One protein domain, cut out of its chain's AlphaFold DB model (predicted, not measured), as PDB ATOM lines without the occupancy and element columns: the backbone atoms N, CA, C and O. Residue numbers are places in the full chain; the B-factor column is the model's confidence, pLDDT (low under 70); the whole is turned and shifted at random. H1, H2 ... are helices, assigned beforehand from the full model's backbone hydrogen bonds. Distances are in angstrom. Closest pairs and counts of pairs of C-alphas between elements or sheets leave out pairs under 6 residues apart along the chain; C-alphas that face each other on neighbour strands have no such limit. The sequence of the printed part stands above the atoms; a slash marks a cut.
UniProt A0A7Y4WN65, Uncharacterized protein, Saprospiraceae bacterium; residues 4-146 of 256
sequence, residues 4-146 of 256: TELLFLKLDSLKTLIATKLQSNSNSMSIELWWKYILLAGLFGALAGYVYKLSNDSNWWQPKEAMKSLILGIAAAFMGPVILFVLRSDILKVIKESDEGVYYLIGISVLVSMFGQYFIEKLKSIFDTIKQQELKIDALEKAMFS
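Overview. This is residues 4 to 146 of the 256 residues of an uncharacterized protein of Saprospiraceae bacterium (UniProt A0A7Y4WN65). A narrow up-and-down bundle of three helices, H2, H3 and H6, makes the body, with short H4 and H5 packed on H6; from it residues 121 to 146 of the long helix H7 stick out as an arm. H1 comes near H2 only towards its end, at Ala 19 near Ile 31, and slants away from it at 58 degrees, with residues 4 to 14 standing free. The printed part has 143 residues with seven named helices, H1 to H7 in order, and no named strand; its class is all helix. The whole is loose, with a radius of gyration of the C-alphas of 18.9 A and spans of 61 by 50 by 31 A.

Along the chain. Find C-alpha 4 at (-18.524, -29.821, 30.728); from there H1 runs through residues 4 to 22, 26.8 A. H2 holds residues 31 to 56, 37.8 A, beginning at C-alpha 31 at (-8.132, -27.747, 9.464). H3 is residues 63 to 77, 21.0 A. Next come H4, residues 79 to 86, and H5, residues 91 to 97. H6 is residues 101 to 114, 20.2 A. H7, residues 116 to 146, is the longest, 44.4 A, and ends at C-alpha 146 at (3.333, -10.636, 59.851).

Arrangement. Start at the hub, H6, which touches four helices. It touches H2, closest at the C-alphas of Gly 45 and Met 114, 4.4 A, the same way at a tilt of 36 degrees, only just steep. It touches H3 at Gly 73 and Ser 113, closest C-alphas 4.3 A apart, opposite ways. It touches H4 at Gly 80 and Ser 109, closest C-alphas 4.7 A apart. H5 and H6 form a helical hairpin, their closest C-alphas, Ile 95 and Gly 101, 3.7 A apart. H4 and H5 only just touch, only at the corner, with 3 pairs of C-alphas within 8 A. H2 and H3 form another helical hairpin at a steep tilt of 44 degrees; the closest C-alphas are those of Gly 42 and Ile 74, 4.3 A. H7 touches H3 with residues 116 to 120 alone, closest at the C-alphas of Ala 76 and Gly 116, 5.1 A. H1 and H2 are close but not clearly touching, with Ala 19 and Ile 31 the closest C-alphas at 7.0 A. In H1 to H7, every O i to N i+4 pair is within hydrogen-bond range.

Size, cuts and confidence. The two C-alphas farthest apart, those of Asp 99 and Ser 146, are 61.2 A apart. The printed part has no cut, and no link is long. Look for pLDDT under 70 at residues 4 to 9, 11, 18 to 29, 58 to 61, 88 to 89 and 143 to 146; the mean of the printed part is 76.2.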
ATOM      1  N   THR A   4     -18.615 -29.388  32.124       55.00
ATOM      2  CA  THR A   4     -18.524 -29.821  30.728       55.00
ATOM      3  C   THR A   4     -18.676 -28.662  29.742       55.00
ATOM      4  O   THR A   4     -17.875 -28.566  28.813       55.00
ATOM      5  N   GLU A   5     -19.610 -27.732  29.957       58.66
ATOM      6  CA  GLU A   5     -19.785 -26.552  29.092       58.66
ATOM      7  C   GLU A   5     -18.557 -25.636  29.118       58.66
ATOM      8  O   GLU A   5     -18.131 -25.124  28.081       58.66
ATOM      9  N   LEU A   6     -17.929 -25.483  30.289       67.56
ATOM     10  CA  LEU A   6     -16.698 -24.703  30.433       67.56
ATOM     11  C   LEU A   6     -15.522 -25.344  29.673       67.56
ATOM     12  O   LEU A   6     -14.687 -24.639  29.103       67.56
ATOM     13  N   LEU A   7     -15.461 -26.678  29.647       63.62
ATOM     14  CA  LEU A   7     -14.466 -27.439  28.890       63.62
ATOM     15  C   LEU A   7     -14.665 -27.281  27.378       63.62
ATOM     16  O   LEU A   7     -13.685 -27.054  26.669       63.62
ATOM     17  N   PHE A   8     -15.909 -27.323  26.893       64.38
ATOM     18  CA  PHE A   8     -16.218 -27.106  25.474       64.38
ATOM     19  C   PHE A   8     -15.900 -25.675  25.018       64.38
ATOM     20  O   PHE A   8     -15.246 -25.502  23.989       64.38
ATOM     21  N   LEU A   9     -16.234 -24.660  25.821       68.06
ATOM     22  CA  LEU A   9     -15.885 -23.257  25.548       68.06
ATOM     23  C   LEU A   9     -14.364 -23.023  25.501       68.06
ATOM     24  O   LEU A   9     -13.855 -22.287  24.646       68.06
ATOM     25  N   LYS A  10     -13.607 -23.678  26.389       72.62
ATOM     26  CA  LYS A  10     -12.137 -23.619  26.356       72.62
ATOM     27  C   LYS A  10     -11.550 -24.373  25.164       72.62
ATOM     28  O   LYS A  10     -10.557 -23.925  24.599       72.62
ATOM     29  N   LEU A  11     -12.171 -25.472  24.739       67.44
ATOM     30  CA  LEU A  11     -11.756 -26.181  23.531       67.44
ATOM     31  C   LEU A  11     -11.992 -25.345  22.270       67.44
ATOM     32  O   LEU A  11     -11.123 -25.314  21.405       67.44
ATOM     33  N   ASP A  12     -13.117 -24.639  22.165       73.00
ATOM     34  CA  ASP A  12     -13.423 -23.823  20.982       73.00
ATOM     35  C   ASP A  12     -12.553 -22.564  20.875       73.00
ATOM     36  O   ASP A  12     -12.106 -22.200  19.782       73.00
ATOM     37  N   SER A  13     -12.216 -21.944  22.005       73.19
ATOM     38  CA  SER A  13     -11.222 -20.858  22.034       73.19
ATOM     39  C   SER A  13      -9.810 -21.354  21.689       73.19
ATOM     40  O   SER A  13      -9.068 -20.676  20.977       73.19
ATOM     41  N   LEU A  14      -9.445 -22.576  22.093       70.62
ATOM     42  CA  LEU A  14      -8.181 -23.195  21.686       70.62
ATOM     43  C   LEU A  14      -8.165 -23.520  20.180       70.62
ATOM     44  O   LEU A  14      -7.171 -23.250  19.504       70.62
ATOM     45  N   LYS A  15      -9.270 -24.049  19.635       72.00
ATOM     46  CA  LYS A  15      -9.421 -24.328  18.196       72.00
ATOM     47  C   LYS A  15      -9.249 -23.065  17.362       72.00
ATOM     48  O   LYS A  15      -8.512 -23.093  16.380       72.00
ATOM     49  N   THR A  16      -9.899 -21.969  17.747       72.94
ATOM     50  CA  THR A  16      -9.836 -20.695  17.010       72.94
ATOM     51  C   THR A  16      -8.443 -20.070  17.060       72.94
ATOM     52  O   THR A  16      -7.968 -19.581  16.033       72.94
ATOM     53  N   LEU A  17      -7.742 -20.159  18.196       73.06
ATOM     54  CA  LEU A  17      -6.357 -19.690  18.340       73.06
ATOM     55  C   LEU A  17      -5.364 -20.502  17.487       73.06
ATOM     56  O   LEU A  17      -4.453 -19.949  16.867       73.06
ATOM     57  N   ILE A  18      -5.538 -21.824  17.450       66.94
ATOM     58  CA  ILE A  18      -4.707 -22.724  16.640       66.94
ATOM     59  C   ILE A  18      -4.994 -22.499  15.150       66.94
ATOM     60  O   ILE A  18      -4.055 -22.387  14.361       66.94
ATOM     61  N   ALA A  19      -6.268 -22.340  14.779       65.56
ATOM     62  CA  ALA A  19      -6.692 -22.086  13.408       65.56
ATOM     63  C   ALA A  19      -6.120 -20.778  12.847       65.56
ATOM     64  O   ALA A  19      -5.492 -20.779  11.789       65.56
ATOM     65  N   THR A  20      -6.239 -19.684  13.601       64.94
ATOM     66  CA  THR A  20      -5.729 -18.363  13.190       64.94
ATOM     67  C   THR A  20      -4.209 -18.326  13.021       64.94
ATOM     68  O   THR A  20      -3.715 -17.614  12.152       64.94
ATOM     69  N   LYS A  21      -3.443 -19.130  13.774       62.03
ATOM     70  CA  LYS A  21      -1.979 -19.252  13.594       62.03
ATOM     71  C   LYS A  21      -1.548 -20.247  12.509       62.03
ATOM     72  O   LYS A  21      -0.369 -20.274  12.138       62.03
ATOM     73  N   LEU A  22      -2.452 -21.096  12.024       55.81
ATOM     74  CA  LEU A  22      -2.166 -22.091  10.983       55.81
ATOM     75  C   LEU A  22      -2.494 -21.591   9.574       55.81
ATOM     76  O   LEU A  22      -1.826 -21.996   8.632       55.81
ATOM     77  N   GLN A  23      -3.442 -20.664   9.431       56.56
ATOM     78  CA  GLN A  23      -3.996 -20.233   8.140       56.56
ATOM     79  C   GLN A  23      -3.120 -19.244   7.338       56.56
ATOM     80  O   GLN A  23      -3.554 -18.709   6.324       56.56
ATOM     81  N   SER A  24      -1.879 -18.999   7.767       52.09
ATOM     82  CA  SER A  24      -0.981 -17.995   7.173       52.09
ATOM     83  C   SER A  24      -0.163 -18.486   5.962       52.09
ATOM     84  O   SER A  24       0.739 -17.765   5.540       52.09
ATOM     85  N   ASN A  25      -0.410 -19.673   5.385       47.88
ATOM     86  CA  ASN A  25       0.283 -20.060   4.145       47.88
ATOM     87  C   ASN A  25      -0.544 -21.003   3.250       47.88
ATOM     88  O   ASN A  25      -1.074 -22.019   3.699       47.88
ATOM     89  N   SER A  26      -0.671 -20.638   1.974       44.94
ATOM     90  CA  SER A  26      -1.712 -21.079   1.038       44.94
ATOM     91  C   SER A  26      -1.425 -22.401   0.311       44.94
ATOM     92  O   SER A  26      -1.473 -22.436  -0.912       44.94
ATOM     93  N   ASN A  27      -1.161 -23.473   1.059       52.91
ATOM     94  CA  ASN A  27      -1.260 -24.877   0.606       52.91
ATOM     95  C   ASN A  27      -1.744 -25.790   1.754       52.91
ATOM     96  O   ASN A  27      -1.497 -26.990   1.776       52.91
ATOM     97  N   SER A  28      -2.398 -25.212   2.765       54.84
ATOM     98  CA  SER A  28      -2.702 -25.907   4.010       54.84
ATOM     99  C   SER A  28      -3.852 -26.897   3.832       54.84
ATOM    100  O   SER A  28      -4.986 -26.485   3.567       54.84
ATOM    101  N   MET A  29      -3.573 -28.183   4.062       60.75
ATOM    102  CA  MET A  29      -4.582 -29.203   4.349       60.75
ATOM    103  C   MET A  29      -5.669 -28.620   5.263       60.75
ATOM    104  O   MET A  29      -5.350 -27.953   6.254       60.75
ATOM    105  N   SER A  30      -6.947 -28.833   4.923       72.94
ATOM    106  CA  SER A  30      -8.037 -28.199   5.665       72.94
ATOM    107  C   SER A  30      -7.942 -28.556   7.149       72.94
ATOM    108  O   SER A  30      -7.650 -29.693   7.533       72.94
ATOM    109  N   ILE A  31      -8.183 -27.570   8.009       72.38
ATOM    110  CA  ILE A  31      -8.132 -27.747   9.464       72.38
ATOM    111  C   ILE A  31      -9.066 -28.871   9.935       72.38
ATOM    112  O   ILE A  31      -8.802 -29.528  10.937       72.38
ATOM    113  N   GLU A  32     -10.126 -29.149   9.179       78.12
ATOM    114  CA  GLU A  32     -11.028 -30.268   9.435       78.12
ATOM    115  C   GLU A  32     -10.363 -31.637   9.262       78.12
ATOM    116  O   GLU A  32     -10.631 -32.551  10.045       78.12
ATOM    117  N   LEU A  33      -9.493 -31.797   8.261       80.00
ATOM    118  CA  LEU A  33      -8.731 -33.029   8.048       80.00
ATOM    119  C   LEU A  33      -7.753 -33.270   9.203       80.00
ATOM    120  O   LEU A  33      -7.667 -34.386   9.710       80.00
ATOM    121  N   TRP A  34      -7.106 -32.215   9.701       79.75
ATOM    122  CA  TRP A  34      -6.201 -32.289  10.854       79.75
ATOM    123  C   TRP A  34      -6.857 -32.890  12.098       79.75
ATOM    124  O   TRP A  34      -6.322 -33.824  12.700       79.75
ATOM    125  N   TRP A  35      -8.040 -32.396  12.471       82.88
ATOM    126  CA  TRP A  35      -8.749 -32.902  13.647       82.88
ATOM    127  C   TRP A  35      -9.161 -34.365  13.493       82.88
ATOM    128  O   TRP A  35      -9.074 -35.125  14.457       82.88
ATOM    129  N   LYS A  36      -9.552 -34.787  12.284       87.38
ATOM    130  CA  LYS A  36      -9.890 -36.191  12.001       87.38
ATOM    131  C   LYS A  36      -8.683 -37.106  12.200       87.38
ATOM    132  O   LYS A  36      -8.825 -38.147  12.838       87.38
ATOM    133  N   TYR A  37      -7.503 -36.706  11.724       86.94
ATOM    134  CA  TYR A  37      -6.279 -37.487  11.912       86.94
ATOM    135  C   TYR A  37      -5.851 -37.571  13.375       86.94
ATOM    136  O   TYR A  37      -5.485 -38.650  13.830       86.94
ATOM    137  N   ILE A  38      -5.960 -36.478  14.135       88.44
ATOM    138  CA  ILE A  38      -5.654 -36.479  15.575       88.44
ATOM    139  C   ILE A  38      -6.627 -37.387  16.339       88.44
ATOM    140  O   ILE A  38      -6.200 -38.158  17.198       88.44
ATOM    141  N   LEU A  39      -7.923 -37.342  16.011       89.38
ATOM    142  CA  LEU A  39      -8.931 -38.211  16.627       89.38
ATOM    143  C   LEU A  39      -8.689 -39.688  16.304       89.38
ATOM    144  O   LEU A  39      -8.734 -40.521  17.209       89.38
ATOM    145  N   LEU A  40      -8.389 -40.013  15.043       90.62
ATOM    146  CA  LEU A  40      -8.029 -41.372  14.633       90.62
ATOM    147  C   LEU A  40      -6.760 -41.845  15.348       90.62
ATOM    148  O   LEU A  40      -6.759 -42.930  15.926       90.62
ATOM    149  N   ALA A  41      -5.714 -41.017  15.382       90.12
ATOM    150  CA  ALA A  41      -4.469 -41.301  16.092       90.12
ATOM    151  C   ALA A  41      -4.706 -41.568  17.588       90.12
ATOM    152  O   ALA A  41      -4.166 -42.528  18.135       90.12
ATOM    153  N   GLY A  42      -5.556 -40.766  18.237       89.94
ATOM    154  CA  GLY A  42      -5.937 -40.970  19.634       89.94
ATOM    155  C   GLY A  42      -6.741 -42.242  19.868       89.94
ATOM    156  O   GLY A  42      -6.530 -42.933  20.859       89.94
ATOM    157  N   LEU A  43      -7.622 -42.609  18.938       91.19
ATOM    158  CA  LEU A  43      -8.377 -43.855  19.031       91.19
ATOM    159  C   LEU A  43      -7.460 -45.080  18.880       91.19
ATOM    160  O   LEU A  43      -7.529 -46.001  19.694       91.19
ATOM    161  N   PHE A  44      -6.563 -45.070  17.889       92.31
ATOM    162  CA  PHE A  44      -5.577 -46.137  17.688       92.31
ATOM    163  C   PHE A  44      -4.593 -46.242  18.855       92.31
ATOM    164  O   PHE A  44      -4.334 -47.344  19.334       92.31
ATOM    165  N   GLY A  45      -4.082 -45.113  19.351       89.00
ATOM    166  CA  GLY A  45      -3.187 -45.093  20.505       89.00
ATOM    167  C   GLY A  45      -3.871 -45.578  21.785       89.00
ATOM    168  O   GLY A  45      -3.270 -46.335  22.545       89.00
ATOM    169  N   ALA A  46      -5.138 -45.214  22.006       88.31
ATOM    170  CA  ALA A  46      -5.929 -45.718  23.126       88.31
ATOM    171  C   ALA A  46      -6.154 -47.232  23.045       88.31
ATOM    172  O   ALA A  46      -5.967 -47.937  24.036       88.31
ATOM    173  N   LEU A  47      -6.520 -47.743  21.866       89.44
ATOM    174  CA  LEU A  47      -6.683 -49.178  21.627       89.44
ATOM    175  C   LEU A  47      -5.370 -49.930  21.860       89.44
ATOM    176  O   LEU A  47      -5.367 -50.926  22.579       89.44
ATOM    177  N   ALA A  48      -4.256 -49.430  21.320       87.56
ATOM    178  CA  ALA A  48      -2.935 -50.019  21.526       87.56
ATOM    179  C   ALA A  48      -2.546 -50.041  23.013       87.56
ATOM    180  O   ALA A  48      -2.115 -51.075  23.523       87.56
ATOM    181  N   GLY A  49      -2.760 -48.934  23.732       84.38
ATOM    182  CA  GLY A  49      -2.505 -48.849  25.172       84.38
ATOM    183  C   GLY A  49      -3.403 -49.781  25.992       84.38
ATOM    184  O   GLY A  49      -2.937 -50.417  26.938       84.38
ATOM    185  N   TYR A  50      -4.675 -49.918  25.614       85.06
ATOM    186  CA  TYR A  50      -5.600 -50.848  26.257       85.06
ATOM    187  C   TYR A  50      -5.194 -52.309  26.037       85.06
ATOM    188  O   TYR A  50      -5.161 -53.074  26.996       85.06
ATOM    189  N   VAL A  51      -4.835 -52.687  24.805       85.75
ATOM    190  CA  VAL A  51      -4.359 -54.042  24.480       85.75
ATOM    191  C   VAL A  51      -3.059 -54.356  25.221       85.75
ATOM    192  O   VAL A  51      -2.938 -55.436  25.790       85.75
ATOM    193  N   TYR A  52      -2.127 -53.402  25.290       83.81
ATOM    194  CA  TYR A  52      -0.889 -53.546  26.061       83.81
ATOM    195  C   TYR A  52      -1.146 -53.724  27.566       83.81
ATOM    196  O   TYR A  52      -0.485 -54.513  28.241       83.81
ATOM    197  N   LYS A  53      -2.138 -53.016  28.118       80.62
ATOM    198  CA  LYS A  53      -2.558 -53.208  29.513       80.62
ATOM    199  C   LYS A  53      -3.198 -54.584  29.711       80.62
ATOM    200  O   LYS A  53      -2.893 -55.255  30.690       80.62
ATOM    201  N   LEU A  54      -4.032 -55.020  28.767       83.25
ATOM    202  CA  LEU A  54      -4.700 -56.320  28.799       83.25
ATOM    203  C   LEU A  54      -3.709 -57.490  28.695       83.25
ATOM    204  O   LEU A  54      -3.936 -58.525  29.307       83.25
ATOM    205  N   SER A  55      -2.600 -57.339  27.960       81.62
ATOM    206  CA  SER A  55      -1.563 -58.378  27.895       81.62
ATOM    207  C   SER A  55      -0.777 -58.530  29.199       81.62
ATOM    208  O   SER A  55      -0.217 -59.595  29.439       81.62
ATOM    209  N   ASN A  56      -0.733 -57.486  30.031       80.69
ATOM    210  CA  ASN A  56       0.027 -57.479  31.282       80.69
ATOM    211  C   ASN A  56      -0.825 -57.791  32.522       80.69
ATOM    212  O   ASN A  56      -0.259 -58.098  33.569       80.69
ATOM    213  N   ASP A  57      -2.151 -57.705  32.429       79.56
ATOM    214  CA  ASP A  57      -3.062 -57.832  33.567       79.56
ATOM    215  C   ASP A  57      -4.064 -58.970  33.313       79.56
ATOM    216  O   ASP A  57      -4.785 -58.972  32.316       79.56
ATOM    217  N   SER A  58      -4.127 -59.963  34.204       69.31
ATOM    218  CA  SER A  58      -4.915 -61.195  34.001       69.31
ATOM    219  C   SER A  58      -6.434 -60.995  34.091       69.31
ATOM    220  O   SER A  58      -7.203 -61.933  33.878       69.31
ATOM    221  N   ASN A  59      -6.885 -59.786  34.431       68.81
ATOM    222  CA  ASN A  59      -8.299 -59.459  34.540       68.81
ATOM    223  C   ASN A  59      -8.900 -59.198  33.156       68.81
ATOM    224  O   ASN A  59      -8.712 -58.147  32.544       68.81
ATOM    225  N   TRP A  60      -9.667 -60.182  32.689       61.22
ATOM    226  CA  TRP A  60     -10.386 -60.139  31.423       61.22
ATOM    227  C   TRP A  60     -11.322 -58.924  31.321       61.22
ATOM    228  O   TRP A  60     -12.131 -58.653  32.206       61.22
ATOM    229  N   TRP A  61     -11.162 -58.209  30.205       69.88
ATOM    230  CA  TRP A  61     -12.017 -57.176  29.614       69.88
ATOM    231  C   TRP A  61     -13.013 -56.475  30.558       69.88
ATOM    232  O   TRP A  61     -14.194 -56.814  30.629       69.88
ATOM    233  N   GLN A  62     -12.552 -55.428  31.250       81.69
ATOM    234  CA  GLN A  62     -13.440 -54.518  31.979       81.69
ATOM    235  C   GLN A  62     -13.870 -53.343  31.082       81.69
ATOM    236  O   GLN A  62     -13.031 -52.499  30.744       81.69
ATOM    237  N   PRO A  63     -15.166 -53.207  30.739       80.38
ATOM    238  CA  PRO A  63     -15.639 -52.147  29.843       80.38
ATOM    239  C   PRO A  63     -15.417 -50.738  30.416       80.38
ATOM    240  O   PRO A  63     -15.153 -49.795  29.671       80.38
ATOM    241  N   LYS A  64     -15.435 -50.590  31.749       82.88
ATOM    242  CA  LYS A  64     -15.132 -49.319  32.426       82.88
ATOM    243  C   LYS A  64     -13.688 -48.864  32.186       82.88
ATOM    244  O   LYS A  64     -13.449 -47.686  31.929       82.88
ATOM    245  N   GLU A  65     -12.736 -49.791  32.239       80.62
ATOM    246  CA  GLU A  65     -11.322 -49.499  31.984       80.62
ATOM    247  C   GLU A  65     -11.056 -49.242  30.497       80.62
ATOM    248  O   GLU A  65     -10.261 -48.361  30.166       80.62
ATOM    249  N   ALA A  66     -11.772 -49.929  29.601       82.25
ATOM    250  CA  ALA A  66     -11.712 -49.667  28.163       82.25
ATOM    251  C   ALA A  66     -12.182 -48.242  27.829       82.25
ATOM    252  O   ALA A  66     -11.473 -47.489  27.164       82.25
ATOM    253  N   MET A  67     -13.338 -47.832  28.361       85.06
ATOM    254  CA  MET A  67     -13.875 -46.487  28.135       85.06
ATOM    255  C   MET A  67     -12.974 -45.402  28.736       85.06
ATOM    256  O   MET A  67     -12.730 -44.375  28.101       85.06
ATOM    257  N   LYS A  68     -12.411 -45.645  29.925       84.62
ATOM    258  CA  LYS A  68     -11.419 -44.753  30.539       84.62
ATOM    259  C   LYS A  68     -10.163 -44.620  29.672       84.62
ATOM    260  O   LYS A  68      -9.663 -43.512  29.502       84.62
ATOM    261  N   SER A  69      -9.668 -45.723  29.111       82.94
ATOM    262  CA  SER A  69      -8.508 -45.713  28.215       82.94
ATOM    263  C   SER A  69      -8.784 -44.935  26.925       82.94
ATOM    264  O   SER A  69      -7.971 -44.094  26.550       82.94
ATOM    265  N   LEU A  70      -9.965 -45.109  26.321       86.38
ATOM    266  CA  LEU A  70     -10.402 -44.341  25.148       86.38
ATOM    267  C   LEU A  70     -10.443 -42.835  25.418       86.38
ATOM    268  O   LEU A  70      -9.852 -42.064  24.665       86.38
ATOM    269  N   ILE A  71     -11.094 -42.411  26.506       87.56
ATOM    270  CA  ILE A  71     -11.187 -40.987  26.860       87.56
ATOM    271  C   ILE A  71      -9.790 -40.400  27.095       87.56
ATOM    272  O   ILE A  71      -9.488 -39.319  26.589       87.56
ATOM    273  N   LEU A  72      -8.930 -41.112  27.829       84.19
ATOM    274  CA  LEU A  72      -7.575 -40.646  28.134       84.19
ATOM    275  C   LEU A  72      -6.682 -40.602  26.892       84.19
ATOM    276  O   LEU A  72      -5.936 -39.640  26.737       84.19
ATOM    277  N   GLY A  73      -6.761 -41.594  26.006       84.31
ATOM    278  CA  GLY A  73      -5.969 -41.610  24.778       84.31
ATOM    279  C   GLY A  73      -6.398 -40.521  23.798       84.31
ATOM    280  O   GLY A  73      -5.549 -39.785  23.298       84.31
ATOM    281  N   ILE A  74      -7.708 -40.308  23.624       87.56
ATOM    282  CA  ILE A  74      -8.219 -39.180  22.833       87.56
ATOM    283  C   ILE A  74      -7.733 -37.859  23.436       87.56
ATOM    284  O   ILE A  74      -7.134 -37.057  22.724       87.56
ATOM    285  N   ALA A  75      -7.917 -37.642  24.742       87.00
ATOM    286  CA  ALA A  75      -7.466 -36.421  25.411       87.00
ATOM    287  C   ALA A  75      -5.946 -36.200  25.276       87.00
ATOM    288  O   ALA A  75      -5.499 -35.078  25.039       87.00
ATOM    289  N   ALA A  76      -5.150 -37.265  25.377       85.19
ATOM    290  CA  ALA A  76      -3.706 -37.209  25.203       85.19
ATOM    291  C   ALA A  76      -3.301 -36.920  23.745       85.19
ATOM    292  O   ALA A  76      -2.365 -36.158  23.518       85.19
ATOM    293  N   ALA A  77      -4.025 -37.418  22.741       87.25
ATOM    294  CA  ALA A  77      -3.734 -37.115  21.338       87.25
ATOM    295  C   ALA A  77      -3.840 -35.614  21.013       87.25
ATOM    296  O   ALA A  77      -3.033 -35.101  20.233       87.25
ATOM    297  N   PHE A  78      -4.763 -34.894  21.668       85.56
ATOM    298  CA  PHE A  78      -4.863 -33.429  21.586       85.56
ATOM    299  C   PHE A  78      -3.658 -32.702  22.200       85.56
ATOM    300  O   PHE A  78      -3.381 -31.561  21.827       85.56
ATOM    301  N   MET A  79      -2.906 -33.351  23.092       84.69
ATOM    302  CA  MET A  79      -1.644 -32.809  23.600       84.69
ATOM    303  C   MET A  79      -0.502 -32.948  22.590       84.69
ATOM    304  O   MET A  79       0.463 -32.201  22.694       84.69
ATOM    305  N   GLY A  80      -0.598 -33.831  21.589       82.75
ATOM    306  CA  GLY A  80       0.434 -34.010  20.557       82.75
ATOM    307  C   GLY A  80       0.836 -32.698  19.857       82.75
ATOM    308  O   GLY A  80       2.008 -32.318  19.919       82.75
ATOM    309  N   PRO A  81      -0.115 -31.943  19.274       80.12
ATOM    310  CA  PRO A  81       0.154 -30.621  18.703       80.12
ATOM    311  C   PRO A  81       0.726 -29.614  19.713       80.12
ATOM    312  O   PRO A  81       1.578 -28.800  19.363       80.12
ATOM    313  N   VAL A  82       0.277 -29.668  20.972       81.19
ATOM    314  CA  VAL A  82       0.747 -28.770  22.043       81.19
ATOM    315  C   VAL A  82       2.201 -29.071  22.403       81.19
ATOM    316  O   VAL A  82       3.007 -28.153  22.519       81.19
ATOM    317  N   ILE A  83       2.562 -30.348  22.526       80.31
ATOM    318  CA  ILE A  83       3.933 -30.798  22.793       80.31
ATOM    319  C   ILE A  83       4.852 -30.360  21.654       80.31
ATOM    320  O   ILE A  83       5.906 -29.777  21.900       80.31
ATOM    321  N   LEU A  84       4.422 -30.567  20.410       79.38
ATOM    322  CA  LEU A  84       5.150 -30.103  19.233       79.38
ATOM    323  C   LEU A  84       5.377 -28.585  19.251       79.38
ATOM    324  O   LEU A  84       6.468 -28.124  18.916       79.38
ATOM    325  N   PHE A  85       4.377 -27.816  19.694       77.44
ATOM    326  CA  PHE A  85       4.480 -26.365  19.839       77.44
ATOM    327  C   PHE A  85       5.475 -25.952  20.925       77.44
ATOM    328  O   PHE A  85       6.321 -25.087  20.691       77.44
ATOM    329  N   VAL A  86       5.408 -26.587  22.097       74.25
ATOM    330  CA  VAL A  86       6.303 -26.299  23.228       74.25
ATOM    331  C   VAL A  86       7.753 -26.632  22.890       74.25
ATOM    332  O   VAL A  86       8.647 -25.853  23.214       74.25
ATOM    333  N   LEU A  87       7.993 -27.740  22.187       74.25
ATOM    334  CA  LEU A  87       9.339 -28.167  21.806       74.25
ATOM    335  C   LEU A  87       9.992 -27.270  20.739       74.25
ATOM    336  O   LEU A  87      11.138 -27.526  20.382       74.25
ATOM    337  N   ARG A  88       9.289 -26.238  20.227       61.59
ATOM    338  CA  ARG A  88       9.743 -25.349  19.133       61.59
ATOM    339  C   ARG A  88      10.425 -26.124  18.002       61.59
ATOM    340  O   ARG A  88      11.434 -25.693  17.454       61.59
ATOM    341  N   SER A  89       9.885 -27.295  17.690       61.47
ATOM    342  CA  SER A  89      10.534 -28.212  16.770       61.47
ATOM    343  C   SER A  89      10.349 -27.736  15.332       61.47
ATOM    344  O   SER A  89       9.232 -27.389  14.938       61.47
ATOM    345  N   ASP A  90      11.410 -27.788  14.522       76.88
ATOM    346  CA  ASP A  90      11.315 -27.591  13.068       76.88
ATOM    347  C   ASP A  90      10.357 -28.604  12.410       76.88
ATOM    348  O   ASP A  90       9.838 -28.349  11.325       76.88
ATOM    349  N   ILE A  91      10.006 -29.689  13.114       73.06
ATOM    350  CA  ILE A  91       8.950 -30.632  12.725       73.06
ATOM    351  C   ILE A  91       7.620 -29.906  12.477       73.06
ATOM    352  O   ILE A  91       6.905 -30.266  11.553       73.06
ATOM    353  N   LEU A  92       7.282 -28.843  13.219       72.25
ATOM    354  CA  LEU A  92       6.055 -28.077  12.950       72.25
ATOM    355  C   LEU A  92       6.071 -27.356  11.601       72.25
ATOM    356  O   LEU A  92       5.002 -27.151  11.031       72.25
ATOM    357  N   LYS A  93       7.246 -26.958  11.101       76.69
ATOM    358  CA  LYS A  93       7.370 -26.388   9.752       76.69
ATOM    359  C   LYS A  93       7.178 -27.484   8.711       76.69
ATOM    360  O   LYS A  93       6.327 -27.333   7.847       76.69
ATOM    361  N   VAL A  94       7.837 -28.630   8.898       77.88
ATOM    362  CA  VAL A  94       7.689 -29.809   8.025       77.88
ATOM    363  C   VAL A  94       6.231 -30.282   7.955       77.88
ATOM    364  O   VAL A  94       5.733 -30.563   6.870       77.88
ATOM    365  N   ILE A  95       5.515 -30.292   9.086       78.12
ATOM    366  CA  ILE A  95       4.088 -30.643   9.136       78.12
ATOM    367  C   ILE A  95       3.219 -29.647   8.345       78.12
ATOM    368  O   ILE A  95       2.199 -30.033   7.780       78.12
ATOM    369  N   LYS A  96       3.587 -28.363   8.313       74.00
ATOM    370  CA  LYS A  96       2.830 -27.331   7.585       74.00
ATOM    371  C   LYS A  96       3.161 -27.276   6.094       74.00
ATOM    372  O   LYS A  96       2.326 -26.814   5.323       74.00
ATOM    373  N   GLU A  97       4.371 -27.667   5.719       79.50
ATOM    374  CA  GLU A  97       4.909 -27.495   4.366       79.50
ATOM    375  C   GLU A  97       4.749 -28.742   3.487       79.50
ATOM    376  O   GLU A  97       4.814 -28.622   2.267       79.50
ATOM    377  N   SER A  98       4.517 -29.921   4.078       78.25
ATOM    378  CA  SER A  98       4.403 -31.189   3.351       78.25
ATOM    379  C   SER A  98       3.240 -32.047   3.853       78.25
ATOM    380  O   SER A  98       3.042 -32.194   5.061       78.25
ATOM    381  N   ASP A  99       2.530 -32.695   2.925       77.69
ATOM    382  CA  ASP A  99       1.501 -33.699   3.231       77.69
ATOM    383  C   ASP A  99       2.086 -34.901   3.992       77.69
ATOM    384  O   ASP A  99       1.436 -35.464   4.875       77.69
ATOM    385  N   GLU A 100       3.352 -35.251   3.737       80.75
ATOM    386  CA  GLU A 100       4.064 -36.297   4.487       80.75
ATOM    387  C   GLU A 100       4.283 -35.902   5.954       80.75
ATOM    388  O   GLU A 100       4.343 -36.743   6.853       80.75
ATOM    389  N   GLY A 101       4.330 -34.595   6.205       77.44
ATOM    390  CA  GLY A 101       4.363 -33.992   7.522       77.44
ATOM    391  C   GLY A 101       3.256 -34.510   8.449       77.44
ATOM    392  O   GLY A 101       3.482 -34.756   9.636       77.44
ATOM    393  N   VAL A 102       2.072 -34.776   7.900       79.88
ATOM    394  CA  VAL A 102       0.911 -35.283   8.647       79.88
ATOM    395  C   VAL A 102       1.195 -36.645   9.288       79.88
ATOM    396  O   VAL A 102       0.716 -36.907  10.394       79.88
ATOM    397  N   TYR A 103       2.026 -37.496   8.676       84.88
ATOM    398  CA  TYR A 103       2.396 -38.787   9.265       84.88
ATOM    399  C   TYR A 103       3.207 -38.628  10.552       84.88
ATOM    400  O   TYR A 103       3.006 -39.396  11.494       84.88
ATOM    401  N   TYR A 104       4.065 -37.607  10.642       85.25
ATOM    402  CA  TYR A 104       4.793 -37.304  11.878       85.25
ATOM    403  C   TYR A 104       3.849 -36.849  12.986       85.25
ATOM    404  O   TYR A 104       3.982 -37.288  14.128       85.25
ATOM    405  N   LEU A 105       2.863 -36.012  12.649       84.25
ATOM    406  CA  LEU A 105       1.833 -35.596  13.598       84.25
ATOM    407  C   LEU A 105       1.042 -36.802  14.111       84.25
ATOM    408  O   LEU A 105       0.889 -36.956  15.321       84.25
ATOM    409  N   ILE A 106       0.578 -37.669  13.206       87.25
ATOM    410  CA  ILE A 106      -0.148 -38.896  13.556       87.25
ATOM    411  C   ILE A 106       0.720 -39.782  14.447       87.25
ATOM    412  O   ILE A 106       0.258 -40.199  15.505       87.25
ATOM    413  N   GLY A 107       1.975 -40.033  14.070       88.12
ATOM    414  CA  GLY A 107       2.892 -40.870  14.842       88.12
ATOM    415  C   GLY A 107       3.112 -40.342  16.258       88.12
ATOM    416  O   GLY A 107       2.997 -41.093  17.227       88.12
ATOM    417  N   ILE A 108       3.344 -39.035  16.401       87.69
ATOM    418  CA  ILE A 108       3.503 -38.398  17.713       87.69
ATOM    419  C   ILE A 108       2.199 -38.463  18.507       87.69
ATOM    420  O   ILE A 108       2.226 -38.837  19.676       87.69
ATOM    421  N   SER A 109       1.053 -38.161  17.898       89.12
ATOM    422  CA  SER A 109      -0.247 -38.253  18.571       89.12
ATOM    423  C   SER A 109      -0.580 -39.683  19.008       89.12
ATOM    424  O   SER A 109      -1.106 -39.855  20.107       89.12
ATOM    425  N   VAL A 110      -0.233 -40.708  18.220       89.06
ATOM    426  CA  VAL A 110      -0.376 -42.124  18.604       89.06
ATOM    427  C   VAL A 110       0.530 -42.452  19.786       89.06
ATOM    428  O   VAL A 110       0.053 -43.031  20.758       89.06
ATOM    429  N   LEU A 111       1.807 -42.055  19.749       87.19
ATOM    430  CA  LEU A 111       2.746 -42.288  20.854       87.19
ATOM    431  C   LEU A 111       2.268 -41.609  22.141       87.19
ATOM    432  O   LEU A 111       2.169 -42.249  23.186       87.19
ATOM    433  N   VAL A 112       1.911 -40.327  22.063       87.56
ATOM    434  CA  VAL A 112       1.394 -39.566  23.207       87.56
ATOM    435  C   VAL A 112       0.098 -40.187  23.722       87.56
ATOM    436  O   VAL A 112      -0.082 -40.284  24.931       87.56
ATOM    437  N   SER A 113      -0.783 -40.659  22.838       88.50
ATOM    438  CA  SER A 113      -2.005 -41.362  23.229       88.50
ATOM    439  C   SER A 113      -1.726 -42.707  23.901       88.50
ATOM    440  O   SER A 113      -2.379 -43.031  24.891       88.50
ATOM    441  N   MET A 114      -0.771 -43.486  23.392       85.44
ATOM    442  CA  MET A 114      -0.390 -44.792  23.938       85.44
ATOM    443  C   MET A 114       0.194 -44.648  25.347       85.44
ATOM    444  O   MET A 114      -0.170 -45.392  26.257       85.44
ATOM    445  N   PHE A 115       1.036 -43.635  25.556       83.00
ATOM    446  CA  PHE A 115       1.591 -43.294  26.866       83.00
ATOM    447  C   PHE A 115       0.725 -42.298  27.647       83.00
ATOM    448  O   PHE A 115       1.142 -41.819  28.700       83.00
ATOM    449  N   GLY A 116      -0.488 -41.999  27.175       77.56
ATOM    450  CA  GLY A 116      -1.328 -40.925  27.704       77.56
ATOM    451  C   GLY A 116      -1.680 -41.109  29.175       77.56
ATOM    452  O   GLY A 116      -1.681 -40.141  29.928       77.56
ATOM    453  N   GLN A 117      -1.895 -42.352  29.616       73.81
ATOM    454  CA  GLN A 117      -2.128 -42.663  31.031       73.81
ATOM    455  C   GLN A 117      -0.917 -42.289  31.894       73.81
ATOM    456  O   GLN A 117      -1.055 -41.501  32.826       73.81
ATOM    457  N   TYR A 118       0.277 -42.758  31.521       76.62
ATOM    458  CA  TYR A 118       1.524 -42.414  32.209       76.62
ATOM    459  C   TYR A 118       1.809 -40.910  32.166       76.62
ATOM    460  O   TYR A 118       2.220 -40.320  33.164       76.62
ATOM    461  N   PHE A 119       1.568 -40.276  31.020       73.56
ATOM    462  CA  PHE A 119       1.787 -38.850  30.827       73.56
ATOM    463  C   PHE A 119       0.850 -38.007  31.699       73.56
ATOM    464  O   PHE A 119       1.307 -37.090  32.378       73.56
ATOM    465  N   ILE A 120      -0.442 -38.340  31.747       72.50
ATOM    466  CA  ILE A 120      -1.437 -37.642  32.572       72.50
ATOM    467  C   ILE A 120      -1.162 -37.859  34.064       72.50
ATOM    468  O   ILE A 120      -1.259 -36.911  34.844       72.50
ATOM    469  N   GLU A 121      -0.772 -39.064  34.477       73.75
ATOM    470  CA  GLU A 121      -0.382 -39.339  35.866       73.75
ATOM    471  C   GLU A 121       0.855 -38.535  36.283       73.75
ATOM    472  O   GLU A 121       0.877 -37.936  37.363       73.75
ATOM    473  N   LYS A 122       1.861 -38.445  35.407       74.38
ATOM    474  CA  LYS A 122       3.044 -37.606  35.642       74.38
ATOM    475  C   LYS A 122       2.700 -36.121  35.660       74.38
ATOM    476  O   LYS A 122       3.164 -35.418  36.555       74.38
ATOM    477  N   LEU A 123       1.854 -35.648  34.747       71.19
ATOM    478  CA  LEU A 123       1.374 -34.266  34.757       71.19
ATOM    479  C   LEU A 123       0.632 -33.937  36.048       71.19
ATOM    480  O   LEU A 123       0.888 -32.891  36.634       71.19
ATOM    481  N   LYS A 124      -0.235 -34.830  36.533       73.19
ATOM    482  CA  LYS A 124      -0.932 -34.644  37.809       73.19
ATOM    483  C   LYS A 124       0.057 -34.471  38.963       73.19
ATOM    484  O   LYS A 124      -0.070 -33.520  39.724       73.19
ATOM    485  N   SER A 125       1.087 -35.317  39.031       72.06
ATOM    486  CA  SER A 125       2.152 -35.184  40.035       72.06
ATOM    487  C   SER A 125       2.888 -33.841  39.941       72.06
ATOM    488  O   SER A 125       3.251 -33.268  40.969       72.06
ATOM    489  N   ILE A 126       3.115 -33.333  38.727       71.94
ATOM    490  CA  ILE A 126       3.758 -32.030  38.509       71.94
ATOM    491  C   ILE A 126       2.832 -30.897  38.967       71.94
ATOM    492  O   ILE A 126       3.272 -30.029  39.715       71.94
ATOM    493  N   PHE A 127       1.552 -30.920  38.591       72.06
ATOM    494  CA  PHE A 127       0.574 -29.920  39.028       72.06
ATOM    495  C   PHE A 127       0.385 -29.906  40.546       72.06
ATOM    496  O   PHE A 127       0.326 -28.829  41.136       72.06
ATOM    497  N   ASP A 128       0.355 -31.073  41.189       79.19
ATOM    498  CA  ASP A 128       0.298 -31.168  42.650       79.19
ATOM    499  C   ASP A 128       1.550 -30.545  43.293       79.19
ATOM    500  O   ASP A 128       1.448 -29.835  44.294       79.19
ATOM    501  N   THR A 129       2.723 -30.732  42.678       74.38
ATOM    502  CA  THR A 129       3.980 -30.110  43.127       74.38
ATOM    503  C   THR A 129       3.945 -28.589  42.970       74.38
ATOM    504  O   THR A 129       4.314 -27.874  43.900       74.38
ATOM    505  N   ILE A 130       3.458 -28.081  41.834       73.38
ATOM    506  CA  ILE A 130       3.305 -26.639  41.583       73.38
ATOM    507  C   ILE A 130       2.336 -26.025  42.598       73.38
ATOM    508  O   ILE A 130       2.662 -25.031  43.240       73.38
ATOM    509  N   LYS A 131       1.189 -26.669  42.835       76.06
ATOM    510  CA  LYS A 131       0.202 -26.208  43.819       76.06
ATOM    511  C   LYS A 131       0.772 -26.185  45.241       76.06
ATOM    512  O   LYS A 131       0.487 -25.272  46.012       76.06
ATOM    513  N   GLN A 132       1.602 -27.165  45.601       74.50
ATOM    514  CA  GLN A 132       2.319 -27.145  46.878       74.50
ATOM    515  C   GLN A 132       3.354 -26.015  46.959       74.50
ATOM    516  O   GLN A 132       3.593 -25.502  48.051       74.50
ATOM    517  N   GLN A 133       3.977 -25.631  45.844       73.19
ATOM    518  CA  GLN A 133       4.893 -24.492  45.805       73.19
ATOM    519  C   GLN A 133       4.154 -23.157  45.938       73.19
ATOM    520  O   GLN A 133       4.581 -22.335  46.741       73.19
ATOM    521  N   GLU A 134       3.019 -22.972  45.260       70.44
ATOM    522  CA  GLU A 134       2.172 -21.777  45.415       70.44
ATOM    523  C   GLU A 134       1.710 -21.597  46.867       70.44
ATOM    524  O   GLU A 134       1.892 -20.533  47.450       70.44
ATOM    525  N   LEU A 135       1.230 -22.667  47.513       74.75
ATOM    526  CA  LEU A 135       0.821 -22.614  48.923       74.75
ATOM    527  C   LEU A 135       1.973 -22.246  49.871       74.75
ATOM    528  O   LEU A 135       1.750 -21.598  50.895       74.75
ATOM    529  N   LYS A 136       3.206 -22.658  49.553       73.69
ATOM    530  CA  LYS A 136       4.395 -22.270  50.324       73.69
ATOM    531  C   LYS A 136       4.753 -20.805  50.102       73.69
ATOM    532  O   LYS A 136       5.145 -20.158  51.066       73.69
ATOM    533  N   ILE A 137       4.612 -20.294  48.880       71.69
ATOM    534  CA  ILE A 137       4.851 -18.882  48.557       71.69
ATOM    535  C   ILE A 137       3.827 -18.002  49.281       71.69
ATOM    536  O   ILE A 137       4.239 -17.091  49.992       71.69
ATOM    537  N   ASP A 138       2.539 -18.345  49.239       73.00
ATOM    538  CA  ASP A 138       1.481 -17.622  49.959       73.00
ATOM    539  C   ASP A 138       1.696 -17.629  51.483       73.00
ATOM    540  O   ASP A 138       1.438 -16.643  52.179       73.00
ATOM    541  N   ALA A 139       2.162 -18.754  52.035       74.12
ATOM    542  CA  ALA A 139       2.483 -18.860  53.456       74.12
ATOM    543  C   ALA A 139       3.719 -18.025  53.829       74.12
ATOM    544  O   ALA A 139       3.739 -17.391  54.886       74.12
ATOM    545  N   LEU A 140       4.732 -18.001  52.958       70.12
ATOM    546  CA  LEU A 140       5.944 -17.205  53.134       70.12
ATOM    547  C   LEU A 140       5.638 -15.706  53.026       70.12
ATOM    548  O   LEU A 140       6.139 -14.925  53.830       70.12
ATOM    549  N   GLU A 141       4.778 -15.313  52.090       71.00
ATOM    550  CA  GLU A 141       4.298 -13.944  51.923       71.00
ATOM    551  C   GLU A 141       3.534 -13.489  53.174       71.00
ATOM    552  O   GLU A 141       3.890 -12.478  53.783       71.00
ATOM    553  N   LYS A 142       2.584 -14.290  53.670       73.06
ATOM    554  CA  LYS A 142       1.870 -13.999  54.929       73.06
ATOM    555  C   LYS A 142       2.802 -13.909  56.142       73.06
ATOM    556  O   LYS A 142       2.596 -13.050  57.000       73.06
ATOM    557  N   ALA A 143       3.836 -14.747  56.214       65.62
ATOM    558  CA  ALA A 143       4.831 -14.708  57.288       65.62
ATOM    559  C   ALA A 143       5.778 -13.496  57.181       65.62
ATOM    560  O   ALA A 143       6.171 -12.927  58.203       65.62
ATOM    561  N   MET A 144       6.126 -13.066  55.965       58.00
ATOM    562  CA  MET A 144       6.880 -11.831  55.735       58.00
ATOM    563  C   MET A 144       6.050 -10.603  56.117       58.00
ATOM    564  O   MET A 144       6.555  -9.727  56.822       58.00
ATOM    565  N   PHE A 145       4.760 -10.574  55.774       58.03
ATOM    566  CA  PHE A 145       3.867  -9.494  56.191       58.03
ATOM    567  C   PHE A 145       3.638  -9.466  57.710       58.03
ATOM    568  O   PHE A 145       3.692  -8.383  58.297       58.03
ATOM    569  N   SER A 146       3.495 -10.615  58.387       55.31
ATOM    570  CA  SER A 146       3.333 -10.636  59.851       55.31
ATOM    571  C   SER A 146       4.618 -10.266  60.606       55.31
ATOM    572  O   SER A 146       4.541  -9.652  61.670       55.31
TER     573      SER A 146